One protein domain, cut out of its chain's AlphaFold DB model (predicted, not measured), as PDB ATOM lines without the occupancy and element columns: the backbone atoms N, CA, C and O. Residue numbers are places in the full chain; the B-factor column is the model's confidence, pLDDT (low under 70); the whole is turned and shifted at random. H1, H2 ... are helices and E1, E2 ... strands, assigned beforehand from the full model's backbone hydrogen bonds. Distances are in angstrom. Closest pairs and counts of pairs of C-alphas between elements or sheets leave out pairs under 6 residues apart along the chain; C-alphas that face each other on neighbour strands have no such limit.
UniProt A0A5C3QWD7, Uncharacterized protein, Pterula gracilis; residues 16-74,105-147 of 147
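What this domain is: This is residues 16 to 74 and 105 to 147 of the 147 residues of an uncharacterized protein of Pterula gracilis (UniProt A0A5C3QWD7). A small sheet of three parallel strands makes the middle, with the long helix H3 slanting over one face and H1 over the opposite face, both at the E1 side. H4 meets H3 near their first residues, and the two open as a V; H4 only grazes the sheet. The printed part has 102 residues, with four named helices and three named strands in the order H1, E1, H2, H3, E2, H4, E3; the sheet runs E1, E2, E3, and the class is mixed, helices and strands. It is compact, with a radius of gyration of the C-alphas of 13.6 A and spans of 36 by 36 by 23 A.

How they stand to each other: Begin at residues 16 to 17, a short parallel pairing with residues 145 to 146 of E3, which is residues 142 to 146. Next comes H1, residues 25 to 36, over E1, residues 42 to 47; their closest C-alphas, Leu 35 and Val 42, are 6.1 A apart. Its height over the sheet is 9.9 A, and it runs along the strands, at 7 degrees to E1 on the local plane, which is fitted to 6 C-alphas, only just enough. H2, residues 49 to 52, is not on the sheet. It touches H3, residues 55 to 73, only at the corner, with Cys 52 and Cys 58 closest at 4.2 A between C-alphas. H3 is on the opposite face from H1, at a height of 8.5 A over the sheet; it lies over E1 and runs slantwise to it, at 35 degrees on the local plane. The closest C-alphas of E1 and H3 are Asn 45 and Gly 65, 5.3 A apart. Past the cut, look at E2, residues 106 to 111, the inner strand, parallel to E1: N 45 and O 108 are 2.8 A apart, within hydrogen-bond range. H4, residues 119 to 134, touches H3 with residues 121 to 125 alone, at a steep tilt of 53 degrees, the same way; the closest C-alphas, Ile 55 and Val 121, are 5.3 A apart. E3 is parallel to E2, with N 145 and O 109 within hydrogen-bond range at 2.8 A; E2, H4 and E3 form a strand-helix-strand unit, two parallel neighbour strands joined through a helix, with a right-handed crossover. H1 is apart from H2, H3 and H4. Every O i to N i+4 pair is within hydrogen-bond range in H1 and H4, 14 of 15 are in H3, and H2 is too short for such a pair.

Where its parts are: Find C-alpha 25 at (6.106, 45.267, 55.432), where H1 begins its 16.6 A. E1 spans 16.2 A, H2 is a helix of four residues, 5.1 A from first to last C-alpha, and H3 runs 27.6 A from C-alpha 55 at (-10.675, 43.288, 35.718). E2 spans 16.1 A, H4 22.1 A, and E3 12.9 A, ending at C-alpha 146 at (2.919, 36.031, 44.133).

The domain as a whole: The two C-alphas farthest apart, those of Ala 21 and Ala 135, are 36.9 A apart. Residues 75 to 104 are not printed, and C-alphas 74 and 105 stand 12.7 A apart across this cut, in the link from H3 to E2. Of the links printed whole, H1 to E1, E1 to H2 and H2 to H3 are tight, E2 to H4 and H4 to E3 are short, and none is long. The mean pLDDT of the printed part is 74.8, and it is under 70 at residues 20 to 40, 69 to 74 and 133 to 147.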
ATOM      1  N   ILE A  16       7.264  34.158  40.777       80.44
ATOM      2  CA  ILE A  16       7.837  33.645  42.029       80.44
ATOM      3  C   ILE A  16       6.714  33.581  43.057       80.44
ATOM      4  O   ILE A  16       6.085  34.599  43.308       80.44
ATOM      5  N   TYR A  17       6.466  32.414  43.654       80.12
ATOM      6  CA  TYR A  17       5.518  32.272  44.763       80.12
ATOM      7  C   TYR A  17       6.256  32.263  46.101       80.12
ATOM      8  O   TYR A  17       7.181  31.470  46.293       80.12
ATOM      9  N   VAL A  18       5.843  33.137  47.017       76.31
ATOM     10  CA  VAL A  18       6.414  33.262  48.357       76.31
ATOM     11  C   VAL A  18       5.332  32.943  49.393       76.31
ATOM     12  O   VAL A  18       4.470  33.776  49.630       76.31
ATOM     13  N   PRO A  19       5.359  31.764  50.038       72.25
ATOM     14  CA  PRO A  19       4.317  31.376  50.985       72.25
ATOM     15  C   PRO A  19       4.225  32.317  52.206       72.25
ATOM     16  O   PRO A  19       5.235  32.706  52.803       72.25
ATOM     17  N   GLY A  20       2.980  32.635  52.586       59.34
ATOM     18  CA  GLY A  20       2.527  33.773  53.405       59.34
ATOM     19  C   GLY A  20       2.954  33.885  54.877       59.34
ATOM     20  O   GLY A  20       2.287  34.565  55.649       59.34
ATOM     21  N   ALA A  21       4.068  33.286  55.300       52.25
ATOM     22  CA  ALA A  21       4.656  33.554  56.622       52.25
ATOM     23  C   ALA A  21       5.860  34.519  56.573       52.25
ATOM     24  O   ALA A  21       6.349  34.941  57.620       52.25
ATOM     25  N   ALA A  22       6.358  34.858  55.378       52.31
ATOM     26  CA  ALA A  22       7.660  35.512  55.218       52.31
ATOM     27  C   ALA A  22       7.612  37.003  54.841       52.31
ATOM     28  O   ALA A  22       8.645  37.659  54.902       52.31
ATOM     29  N   LEU A  23       6.458  37.561  54.459       55.62
ATOM     30  CA  LEU A  23       6.372  38.920  53.907       55.62
ATOM     31  C   LEU A  23       5.584  39.858  54.825       55.62
ATOM     32  O   LEU A  23       4.418  40.163  54.619       55.62
ATOM     33  N   ASN A  24       6.259  40.342  55.862       58.72
ATOM     34  CA  ASN A  24       5.851  41.555  56.567       58.72
ATOM     35  C   ASN A  24       6.279  42.799  55.753       58.72
ATOM     36  O   ASN A  24       7.144  42.705  54.883       58.72
ATOM     37  N   GLN A  25       5.720  43.981  56.060       58.31
ATOM     38  CA  GLN A  25       6.106  45.267  55.432       58.31
ATOM     39  C   GLN A  25       7.633  45.495  55.412       58.31
ATOM     40  O   GLN A  25       8.168  46.164  54.529       58.31
ATOM     41  N   SER A  26       8.342  44.889  56.370       55.25
ATOM     42  CA  SER A  26       9.801  44.885  56.450       55.25
ATOM     43  C   SER A  26      10.459  44.189  55.254       55.25
ATOM     44  O   SER A  26      11.389  44.744  54.679       55.25
ATOM     45  N   VAL A  27       9.962  43.033  54.795       60.03
ATOM     46  CA  VAL A  27      10.547  42.324  53.641       60.03
ATOM     47  C   VAL A  27      10.210  43.007  52.319       60.03
ATOM     48  O   VAL A  27      11.067  43.061  51.446       60.03
ATOM     49  N   THR A  28       9.037  43.623  52.171       59.09
ATOM     50  CA  THR A  28       8.747  44.473  50.999       59.09
ATOM     51  C   THR A  28       9.677  45.689  50.953       59.09
ATOM     52  O   THR A  28      10.204  46.021  49.892       59.09
ATOM     53  N   SER A  29       9.963  46.306  52.107       60.25
ATOM     54  CA  SER A  29      10.944  47.396  52.202       60.25
ATOM     55  C   SER A  29      12.388  46.922  51.965       60.25
ATOM     56  O   SER A  29      13.156  47.594  51.273       60.25
ATOM     57  N   ALA A  30      12.748  45.727  52.440       60.19
ATOM     58  CA  ALA A  30      14.055  45.121  52.209       60.19
ATOM     59  C   ALA A  30      14.245  44.766  50.731       60.19
ATOM     60  O   ALA A  30      15.268  45.119  50.162       60.19
ATOM     61  N   LEU A  31      13.229  44.186  50.081       63.75
ATOM     62  CA  LEU A  31      13.214  43.965  48.637       63.75
ATOM     63  C   LEU A  31      13.391  45.284  47.895       63.75
ATOM     64  O   LEU A  31      14.260  45.366  47.044       63.75
ATOM     65  N   SER A  32      12.659  46.343  48.248       60.31
ATOM     66  CA  SER A  32      12.858  47.646  47.598       60.31
ATOM     67  C   SER A  32      14.280  48.199  47.793       60.31
ATOM     68  O   SER A  32      14.844  48.773  46.868       60.31
ATOM     69  N   THR A  33      14.897  47.965  48.954       62.75
ATOM     70  CA  THR A  33      16.274  48.394  49.249       62.75
ATOM     71  C   THR A  33      17.286  47.595  48.429       62.75
ATOM     72  O   THR A  33      18.115  48.184  47.745       62.75
ATOM     73  N   THR A  34      17.171  46.267  48.409       64.25
ATOM     74  CA  THR A  34      18.047  45.378  47.629       64.25
ATOM     75  C   THR A  34      17.854  45.557  46.123       64.25
ATOM     76  O   THR A  34      18.813  45.481  45.363       64.25
ATOM     77  N   LEU A  35      16.632  45.839  45.668       64.12
ATOM     78  CA  LEU A  35      16.342  46.122  44.262       64.12
ATOM     79  C   LEU A  35      16.889  47.491  43.826       64.12
ATOM     80  O   LEU A  35      17.260  47.635  42.667       64.12
ATOM     81  N   ASN A  36      17.007  48.467  44.735       60.78
ATOM     82  CA  ASN A  36      17.698  49.737  44.468       60.78
ATOM     83  C   ASN A  36      19.229  49.590  44.389       60.78
ATOM     84  O   ASN A  36      19.892  50.443  43.805       60.78
ATOM     85  N   GLU A  37      19.797  48.531  44.976       63.84
ATOM     86  CA  GLU A  37      21.229  48.209  44.882       63.84
ATOM     87  C   GLU A  37      21.587  47.477  43.579       63.84
ATOM     88  O   GLU A  37      22.769  47.350  43.242       63.84
ATOM     89  N   LEU A  38      20.589  47.010  42.818       64.81
ATOM     90  CA  LEU A  38      20.817  46.435  41.499       64.81
ATOM     91  C   LEU A  38      21.167  47.536  40.484       64.81
ATOM     92  O   LEU A  38      20.629  48.641  40.537       64.81
ATOM     93  N   PRO A  39      22.032  47.240  39.498       60.53
ATOM     94  CA  PRO A  39      22.352  48.183  38.424       60.53
ATOM     95  C   PRO A  39      21.152  48.466  37.501       60.53
ATOM     96  O   PRO A  39      21.180  49.411  36.711       60.53
ATOM     97  N   GLU A  40      20.106  47.642  37.580       69.38
ATOM     98  CA  GLU A  40      18.875  47.780  36.811       69.38
ATOM     99  C   GLU A  40      17.825  48.552  37.612       69.38
ATOM    100  O   GLU A  40      17.600  48.297  38.792       69.38
ATOM    101  N   ARG A  41      17.141  49.495  36.960       74.88
ATOM    102  CA  ARG A  41      16.066  50.269  37.586       74.88
ATOM    103  C   ARG A  41      14.853  49.365  37.791       74.88
ATOM    104  O   ARG A  41      14.184  49.028  36.823       74.88
ATOM    105  N   VAL A  42      14.528  49.002  39.023       78.75
ATOM    106  CA  VAL A  42      13.346  48.174  39.310       78.75
ATOM    107  C   VAL A  42      12.187  49.046  39.777       78.75
ATOM    108  O   VAL A  42      12.359  49.916  40.625       78.75
ATOM    109  N   ILE A  43      10.996  48.823  39.227       81.38
ATOM    110  CA  ILE A  43       9.757  49.479  39.649       81.38
ATOM    111  C   ILE A  43       8.818  48.411  40.187       81.38
ATOM    112  O   ILE A  43       8.469  47.474  39.470       81.38
ATOM    113  N   VAL A  44       8.399  48.565  41.440       81.00
ATOM    114  CA  VAL A  44       7.551  47.598  42.138       81.00
ATOM    115  C   VAL A  44       6.141  48.165  42.293       81.00
ATOM    116  O   VAL A  44       5.971  49.271  42.798       81.00
ATOM    117  N   ASN A  45       5.129  47.402  41.886       86.12
ATOM    118  CA  ASN A  45       3.719  47.725  42.075       86.12
ATOM    119  C   ASN A  45       3.047  46.667  42.957       86.12
ATOM    120  O   ASN A  45       2.875  45.519  42.546       86.12
ATOM    121  N   SER A  46       2.646  47.068  44.162       86.12
ATOM    122  CA  SER A  46       1.912  46.211  45.091       86.12
ATOM    123  C   SER A  46       0.407  46.322  44.869       86.12
ATOM    124  O   SER A  46      -0.166  47.415  44.905       86.12
ATOM    125  N   MET A  47      -0.235  45.175  44.683       89.19
ATOM    126  CA  MET A  47      -1.672  45.048  44.470       89.19
ATOM    127  C   MET A  47      -2.287  44.206  45.585       89.19
ATOM    128  O   MET A  47      -1.700  43.213  46.020       89.19
ATOM    129  N   PHE A  48      -3.465  44.625  46.041       90.19
ATOM    130  CA  PHE A  48      -4.260  43.925  47.048       90.19
ATOM    131  C   PHE A  48      -5.577  43.434  46.434       90.19
ATOM    132  O   PHE A  48      -6.036  44.018  45.448       90.19
ATOM    133  N   PRO A  49      -6.247  42.431  47.028       89.94
ATOM    134  CA  PRO A  49      -7.521  41.921  46.517       89.94
ATOM    135  C   PRO A  49      -8.577  43.030  46.388       89.94
ATOM    136  O   PRO A  49      -9.317  43.089  45.408       89.94
ATOM    137  N   ALA A  50      -8.577  43.986  47.325       91.19
ATOM    138  CA  ALA A  50      -9.460  45.154  47.307       91.19
ATOM    139  C   ALA A  50      -9.263  46.067  46.077       91.19
ATOM    140  O   ALA A  50     -10.211  46.725  45.648       91.19
ATOM    141  N   ASP A  51      -8.064  46.090  45.484       88.38
ATOM    142  CA  ASP A  51      -7.783  46.837  44.251       88.38
ATOM    143  C   ASP A  51      -8.303  46.107  42.992       88.38
ATOM    144  O   ASP A  51      -8.417  46.710  41.923       88.38
ATOM    145  N   CYS A  52      -8.620  44.812  43.106       92.12
ATOM    146  CA  CYS A  52      -8.939  43.906  42.000       92.12
ATOM    147  C   CYS A  52     -10.334  43.279  42.114       92.12
ATOM    148  O   CYS A  52     -10.543  42.146  41.694       92.12
ATOM    149  N   ALA A  53     -11.323  44.039  42.594       91.50
ATOM    150  CA  ALA A  53     -12.719  43.586  42.642       91.50
ATOM    151  C   ALA A  53     -13.331  43.283  41.253       91.50
ATOM    152  O   ALA A  53     -14.390  42.672  41.158       91.50
ATOM    153  N   ASN A  54     -12.706  43.758  40.171       92.75
ATOM    154  CA  ASN A  54     -12.987  43.362  38.793       92.75
ATOM    155  C   ASN A  54     -11.775  43.666  37.900       92.75
ATOM    156  O   ASN A  54     -10.884  44.435  38.280       92.75
ATOM    157  N   ILE A  55     -11.775  43.123  36.679       91.81
ATOM    158  CA  ILE A  55     -10.675  43.288  35.718       91.81
ATOM    159  C   ILE A  55     -10.360  44.754  35.396       91.81
ATOM    160  O   ILE A  55      -9.193  45.125  35.274       91.81
ATOM    161  N   SER A  56     -11.373  45.624  35.317       89.56
ATOM    162  CA  SER A  56     -11.159  47.040  35.005       89.56
ATOM    163  C   SER A  56     -10.414  47.767  36.125       89.56
ATOM    164  O   SER A  56      -9.534  48.579  35.835       89.56
ATOM    165  N   LEU A  57     -10.757  47.500  37.387       91.69
ATOM    166  CA  LEU A  57     -10.062  48.068  38.544       91.69
ATOM    167  C   LEU A  57      -8.653  47.489  38.676       91.69
ATOM    168  O   LEU A  57      -7.703  48.251  38.858       91.69
ATOM    169  N   CYS A  58      -8.513  46.182  38.457       90.56
ATOM    170  CA  CYS A  58      -7.234  45.494  38.541       90.56
ATOM    171  C   CYS A  58      -6.236  46.017  37.496       90.56
ATOM    172  O   CYS A  58      -5.129  46.432  37.837       90.56
ATOM    173  N   MET A  59      -6.655  46.126  36.230       90.50
ATOM    174  CA  MET A  59      -5.825  46.691  35.158       90.50
ATOM    175  C   MET A  59      -5.512  48.172  35.381       90.50
ATOM    176  O   MET A  59      -4.393  48.617  35.116       90.50
ATOM    177  N   LYS A  60      -6.469  48.951  35.901       89.50
ATOM    178  CA  LYS A  60      -6.223  50.350  36.265       89.50
ATOM    179  C   LYS A  60      -5.146  50.441  37.346       89.50
ATOM    180  O   LYS A  60      -4.204  51.214  37.181       89.50
ATOM    181  N   LYS A  61      -5.248  49.655  38.421       90.75
ATOM    182  CA  LYS A  61      -4.236  49.594  39.486       90.75
ATOM    183  C   LYS A  61      -2.874  49.155  38.943       90.75
ATOM    184  O   LYS A  61      -1.867  49.790  39.250       90.75
ATOM    185  N   PHE A  62      -2.848  48.130  38.095       89.19
ATOM    186  CA  PHE A  62      -1.639  47.639  37.438       89.19
ATOM    187  C   PHE A  62      -0.917  48.756  36.666       89.19
ATOM    188  O   PHE A  62       0.257  49.023  36.909       89.19
ATOM    189  N   VAL A  63      -1.625  49.460  35.777       88.69
ATOM    190  CA  VAL A  63      -1.036  50.523  34.942       88.69
ATOM    191  C   VAL A  63      -0.632  51.735  35.781       88.69
ATOM    192  O   VAL A  63       0.488  52.230  35.661       88.69
ATOM    193  N   THR A  64      -1.532  52.217  36.639       87.56
ATOM    194  CA  THR A  64      -1.289  53.421  37.448       87.56
ATOM    195  C   THR A  64      -0.160  53.238  38.453       87.56
ATOM    196  O   THR A  64       0.593  54.183  38.653       87.56
ATOM    197  N   GLY A  65       0.012  52.050  39.041       86.50
ATOM    198  CA  GLY A  65       1.099  51.807  39.990       86.50
ATOM    199  C   GLY A  65       2.481  51.915  39.343       86.50
ATOM    200  O   GLY A  65       3.366  52.554  39.902       86.50
ATOM    201  N   PHE A  66       2.651  51.406  38.118       86.19
ATOM    202  CA  PHE A  66       3.915  51.568  37.393       86.19
ATOM    203  C   PHE A  66       4.165  53.005  36.934       86.19
ATOM    204  O   PHE A  66       5.293  53.490  37.011       86.19
ATOM    205  N   LEU A  67       3.126  53.703  36.475       83.62
ATOM    206  CA  LEU A  67       3.262  55.089  36.024       83.62
ATOM    207  C   LEU A  67       3.512  56.060  37.186       83.62
ATOM    208  O   LEU A  67       4.315  56.975  37.038       83.62
ATOM    209  N   ALA A  68       2.878  55.853  38.343       80.75
ATOM    210  CA  ALA A  68       3.074  56.699  39.518       80.75
ATOM    211  C   ALA A  68       4.524  56.648  40.021       80.75
ATOM    212  O   ALA A  68       5.106  57.683  40.340       80.75
ATOM    213  N   GLU A  69       5.134  55.463  40.041       68.81
ATOM    214  CA  GLU A  69       6.541  55.309  40.428       68.81
ATOM    215  C   GLU A  69       7.516  55.811  39.355       68.81
ATOM    216  O   GLU A  69       8.582  56.365  39.651       68.81
ATOM    217  N   ALA A  70       7.132  55.705  38.084       67.81
ATOM    218  CA  ALA A  70       7.879  56.319  36.999       67.81
ATOM    219  C   ALA A  70       7.909  57.853  37.096       67.81
ATOM    220  O   ALA A  70       8.961  58.458  36.890       67.81
ATOM    221  N   GLU A  71       6.780  58.480  37.433       67.94
ATOM    222  CA  GLU A  71       6.677  59.931  37.618       67.94
ATOM    223  C   GLU A  71       7.444  60.426  38.848       67.94
ATOM    224  O   GLU A  71       8.010  61.514  38.808       67.94
ATOM    225  N   GLN A  72       7.527  59.636  39.923       61.81
ATOM    226  CA  GLN A  72       8.344  59.989  41.092       61.81
ATOM    227  C   GLN A  72       9.845  60.030  40.769       61.81
ATOM    228  O   GLN A  72      10.583  60.845  41.320       61.81
ATOM    229  N   SER A  73      10.297  59.186  39.842       53.94
ATOM    230  CA  SER A  73      11.709  59.071  39.464       53.94
ATOM    231  C   SER A  73      12.123  60.005  38.318       53.94
ATOM    232  O   SER A  73      13.305  60.316  38.174       53.94
ATOM    233  N   THR A  74      11.180  60.529  37.533       50.00
ATOM    234  CA  THR A  74      11.437  61.603  36.562       50.00
ATOM    235  C   THR A  74      10.824  62.914  37.043       50.00
ATOM    236  O   THR A  74       9.613  63.064  37.028       50.00
ATOM    237  N   PRO A 105      13.516  49.692  32.674       80.44
ATOM    238  CA  PRO A 105      13.197  49.279  34.021       80.44
ATOM    239  C   PRO A 105      12.682  47.835  34.054       80.44
ATOM    240  O   PRO A 105      12.049  47.358  33.110       80.44
ATOM    241  N   VAL A 106      12.918  47.135  35.159       82.25
ATOM    242  CA  VAL A 106      12.259  45.862  35.479       82.25
ATOM    243  C   VAL A 106      10.943  46.179  36.175       82.25
ATOM    244  O   VAL A 106      10.929  46.910  37.162       82.25
ATOM    245  N   LEU A 107       9.829  45.676  35.646       83.88
ATOM    246  CA  LEU A 107       8.496  45.924  36.193       83.88
ATOM    247  C   LEU A 107       8.086  44.731  37.053       83.88
ATOM    248  O   LEU A 107       7.853  43.642  36.537       83.88
ATOM    249  N   VAL A 108       7.984  44.927  38.362       83.25
ATOM    250  CA  VAL A 108       7.618  43.873  39.311       83.25
ATOM    251  C   VAL A 108       6.210  44.126  39.833       83.25
ATOM    252  O   VAL A 108       5.943  45.187  40.388       83.25
ATOM    253  N   VAL A 109       5.308  43.155  39.687       85.94
ATOM    254  CA  VAL A 109       4.021  43.157  40.406       85.94
ATOM    255  C   VAL A 109       4.123  42.271  41.629       85.94
ATOM    256  O   VAL A 109       4.526  41.119  41.508       85.94
ATOM    257  N   VAL A 110       3.694  42.785  42.779       85.62
ATOM    258  CA  VAL A 110       3.521  42.013  44.010       85.62
ATOM    259  C   VAL A 110       2.027  41.844  44.267       85.62
ATOM    260  O   VAL A 110       1.339  42.826  44.552       85.62
ATOM    261  N   LEU A 111       1.519  40.617  44.155       87.19
ATOM    262  CA  LEU A 111       0.142  40.284  44.530       87.19
ATOM    263  C   LEU A 111       0.130  39.858  45.993       87.19
ATOM    264  O   LEU A 111       0.686  38.815  46.303       87.19
ATOM    265  N   ASN A 112      -0.465  40.665  46.873       85.56
ATOM    266  CA  ASN A 112      -0.520  40.383  48.308       85.56
ATOM    267  C   ASN A 112      -1.798  39.632  48.655       85.56
ATOM    268  O   ASN A 112      -2.859  40.064  48.227       85.56
ATOM    269  N   GLU A 113      -1.719  38.604  49.499       85.38
ATOM    270  CA  GLU A 113      -2.897  37.823  49.902       85.38
ATOM    271  C   GLU A 113      -3.550  37.168  48.679       85.38
ATOM    272  O   GLU A 113      -4.764  37.248  48.482       85.38
ATOM    273  N   ILE A 114      -2.728  36.533  47.830       86.56
ATOM    274  CA  ILE A 114      -3.169  35.982  46.541       86.56
ATOM    275  C   ILE A 114      -4.397  35.066  46.651       86.56
ATOM    276  O   ILE A 114      -5.234  35.043  45.752       86.56
ATOM    277  N   GLU A 115      -4.539  34.356  47.770       86.56
ATOM    278  CA  GLU A 115      -5.650  33.435  48.040       86.56
ATOM    279  C   GLU A 115      -7.023  34.123  48.113       86.56
ATOM    280  O   GLU A 115      -8.050  33.463  47.982       86.56
ATOM    281  N   GLN A 116      -7.052  35.442  48.316       89.94
ATOM    282  CA  GLN A 116      -8.279  36.239  48.377       89.94
ATOM    283  C   GLN A 116      -8.657  36.884  47.039       89.94
ATOM    284  O   GLN A 116      -9.719  37.503  46.940       89.94
ATOM    285  N   PHE A 117      -7.809  36.788  46.012       92.00
ATOM    286  CA  PHE A 117      -8.160  37.302  44.693       92.00
ATOM    287  C   PHE A 117      -9.187  36.409  44.008       92.00
ATOM    288  O   PHE A 117      -9.160  35.184  44.125       92.00
ATOM    289  N   ASP A 118     -10.043  37.036  43.205       93.56
ATOM    290  CA  ASP A 118     -10.869  36.311  42.252       93.56
ATOM    291  C   ASP A 118      -9.962  35.670  41.175       93.56
ATOM    292  O   ASP A 118      -9.245  36.391  40.460       93.56
ATOM    293  N   PRO A 119      -9.951  34.329  41.051       92.62
ATOM    294  CA  PRO A 119      -9.105  33.644  40.087       92.62
ATOM    295  C   PRO A 119      -9.454  34.004  38.639       92.62
ATOM    296  O   PRO A 119      -8.544  34.027  37.811       92.62
ATOM    297  N   GLU A 120     -10.715  34.316  38.321       94.19
ATOM    298  CA  GLU A 120     -11.111  34.723  36.966       94.19
ATOM    299  C   GLU A 120     -10.498  36.084  36.617       94.19
ATOM    300  O   GLU A 120      -9.901  36.254  35.553       94.19
ATOM    301  N   VAL A 121     -10.517  37.029  37.565       93.06
ATOM    302  CA  VAL A 121      -9.906  38.355  37.386       93.06
ATOM    303  C   VAL A 121      -8.392  38.259  37.186       93.06
ATOM    304  O   VAL A 121      -7.845  38.939  36.313       93.06
ATOM    305  N   LEU A 122      -7.695  37.425  37.966       90.19
ATOM    306  CA  LEU A 122      -6.248  37.239  37.804       90.19
ATOM    307  C   LEU A 122      -5.897  36.547  36.487       90.19
ATOM    308  O   LEU A 122      -4.939  36.953  35.826       90.19
ATOM    309  N   GLN A 123      -6.663  35.531  36.086       90.56
ATOM    310  CA  GLN A 123      -6.469  34.856  34.801       90.56
ATOM    311  C   GLN A 123      -6.621  35.833  33.634       90.56
ATOM    312  O   GLN A 123      -5.735  35.895  32.776       90.56
ATOM    313  N   ASP A 124      -7.677  36.646  33.644       90.44
ATOM    314  CA  ASP A 124      -7.906  37.678  32.635       90.44
ATOM    315  C   ASP A 124      -6.775  38.714  32.620       90.44
ATOM    316  O   ASP A 124      -6.256  39.066  31.558       90.44
ATOM    317  N   MET A 125      -6.328  39.165  33.796       89.12
ATOM    318  CA  MET A 125      -5.213  40.105  33.916       89.12
ATOM    319  C   MET A 125      -3.931  39.530  33.298       89.12
ATOM    320  O   MET A 125      -3.300  40.180  32.461       89.12
ATOM    321  N   PHE A 126      -3.550  38.302  33.661       87.00
ATOM    322  CA  PHE A 126      -2.353  37.660  33.116       87.00
ATOM    323  C   PHE A 126      -2.468  37.395  31.614       87.00
ATOM    324  O   PHE A 126      -1.479  37.555  30.895       87.00
ATOM    325  N   ALA A 127      -3.657  37.049  31.115       84.69
ATOM    326  CA  ALA A 127      -3.904  36.889  29.688       84.69
ATOM    327  C   ALA A 127      -3.688  38.207  28.925       84.69
ATOM    328  O   ALA A 127      -2.987  38.222  27.906       84.69
ATOM    329  N   ILE A 128      -4.214  39.323  29.445       84.94
ATOM    330  CA  ILE A 128      -4.014  40.661  28.869       84.94
ATOM    331  C   ILE A 128      -2.527  41.026  28.869       84.94
ATOM    332  O   ILE A 128      -1.996  41.422  27.828       84.94
ATOM    333  N   ILE A 129      -1.835  40.857  30.002       83.56
ATOM    334  CA  ILE A 129      -0.401  41.163  30.117       83.56
ATOM    335  C   ILE A 129       0.389  40.336  29.100       83.56
ATOM    336  O   ILE A 129       1.130  40.900  28.296       83.56
ATOM    337  N   ARG A 130       0.174  39.017  29.052       78.75
ATOM    338  CA  ARG A 130       0.867  38.113  28.123       78.75
ATOM    339  C   ARG A 130       0.657  38.513  26.665       78.75
ATOM    340  O   ARG A 130       1.624  38.554  25.902       78.75
ATOM    341  N   TYR A 131      -0.576  38.842  26.280       77.62
ATOM    342  CA  TYR A 131      -0.885  39.308  24.929       77.62
ATOM    343  C   TYR A 131      -0.126  40.597  24.588       77.62
ATOM    344  O   TYR A 131       0.437  40.735  23.502       77.62
ATOM    345  N   THR A 132      -0.056  41.530  25.538       72.88
ATOM    346  CA  THR A 132       0.585  42.834  25.318       72.88
ATOM    347  C   THR A 132       2.107  42.751  25.263       72.88
ATOM    348  O   THR A 132       2.714  43.419  24.427       72.88
ATOM    349  N   THR A 133       2.716  41.885  26.074       67.94
ATOM    350  CA  THR A 133       4.164  41.644  26.089       67.94
ATOM    351  C   THR A 133       4.617  40.842  24.871       67.94
ATOM    352  O   THR A 133       5.670  41.110  24.305       67.94
ATOM    353  N   SER A 134       3.807  39.889  24.397       60.47
ATOM    354  CA  SER A 134       4.139  39.102  23.202       60.47
ATOM    355  C   SER A 134       4.176  39.933  21.917       60.47
ATOM    356  O   SER A 134       4.852  39.548  20.965       60.47
ATOM    357  N   ALA A 135       3.455  41.055  21.872       55.94
ATOM    358  CA  ALA A 135       3.442  41.964  20.730       55.94
ATOM    359  C   ALA A 135       4.630  42.949  20.720       55.94
ATOM    360  O   ALA A 135       4.762  43.730  19.773       55.94
ATOM    361  N   ASP A 136       5.466  42.957  21.766       51.75
ATOM    362  CA  ASP A 136       6.629  43.836  21.876       51.75
ATOM    363  C   ASP A 136       7.795  43.147  22.601       51.75
ATOM    364  O   ASP A 136       7.872  43.103  23.829       51.75
ATOM    365  N   LEU A 137       8.752  42.635  21.823       47.38
ATOM    366  CA  LEU A 137       9.964  41.967  22.318       47.38
ATOM    367  C   LEU A 137      10.858  42.866  23.200       47.38
ATOM    368  O   LEU A 137      11.832  42.360  23.758       47.38
ATOM    369  N   SER A 138      10.558  44.164  23.326       48.50
ATOM    370  CA  SER A 138      11.275  45.095  24.203       48.50
ATOM    371  C   SER A 138      10.815  45.040  25.665       48.50
ATOM    372  O   SER A 138      11.577  45.450  26.533       48.50
ATOM    373  N   MET A 139       9.611  44.539  25.968       50.94
ATOM    374  CA  MET A 139       9.008  44.611  27.313       50.94
ATOM    375  C   MET A 139       9.211  43.309  28.111       50.94
ATOM    376  O   MET A 139       8.312  42.815  28.786       50.94
ATOM    377  N   LYS A 140      10.401  42.711  27.995       50.75
ATOM    378  CA  LYS A 140      10.729  41.368  28.516       50.75
ATOM    379  C   LYS A 140      10.906  41.280  30.038       50.75
ATOM    380  O   LYS A 140      11.185  40.198  30.539       50.75
ATOM    381  N   SER A 141      10.765  42.381  30.772       56.09
ATOM    382  CA  SER A 141      11.131  42.464  32.191       56.09
ATOM    383  C   SER A 141       9.937  42.572  33.143       56.09
ATOM    384  O   SER A 141      10.074  43.142  34.223       56.09
ATOM    385  N   ILE A 142       8.759  42.056  32.770       55.50
ATOM    386  CA  ILE A 142       7.667  41.926  33.744       55.50
ATOM    387  C   ILE A 142       7.912  40.672  34.574       55.50
ATOM    388  O   ILE A 142       7.849  39.567  34.042       55.50
ATOM    389  N   GLN A 143       8.166  40.851  35.866       57.72
ATOM    390  CA  GLN A 143       8.215  39.766  36.838       57.72
ATOM    391  C   GLN A 143       6.995  39.848  37.752       57.72
ATOM    392  O   GLN A 143       6.620  40.916  38.237       57.72
ATOM    393  N   CYS A 144       6.360  38.707  37.987       52.81
ATOM    394  CA  CYS A 144       5.266  38.597  38.937       52.81
ATOM    395  C   CYS A 144       5.771  37.914  40.204       52.81
ATOM    396  O   CYS A 144       6.267  36.794  40.173       52.81
ATOM    397  N   THR A 145       5.606  38.571  41.338       55.72
ATOM    398  CA  THR A 145       5.839  37.980  42.648       55.72
ATOM    399  C   THR A 145       4.479  37.765  43.298       55.72
ATOM    400  O   THR A 145       3.737  38.707  43.571       55.72
ATOM    401  N   LEU A 146       4.128  36.501  43.475       56.28
ATOM    402  CA  LEU A 146       2.919  36.031  44.133       56.28
ATOM    403  C   LEU A 146       3.246  35.858  45.618       56.28
ATOM    404  O   LEU A 146       4.211  35.165  45.950       56.28
ATOM    405  N   VAL A 147       2.473  36.500  46.487       51.69
ATOM    406  CA  VAL A 147       2.676  36.515  47.942       51.69
ATOM    407  C   VAL A 147       1.418  36.042  48.656       51.69
ATOM    408  O   VAL A 147       0.318  36.569  48.357       51.69
TER     409      VAL A 147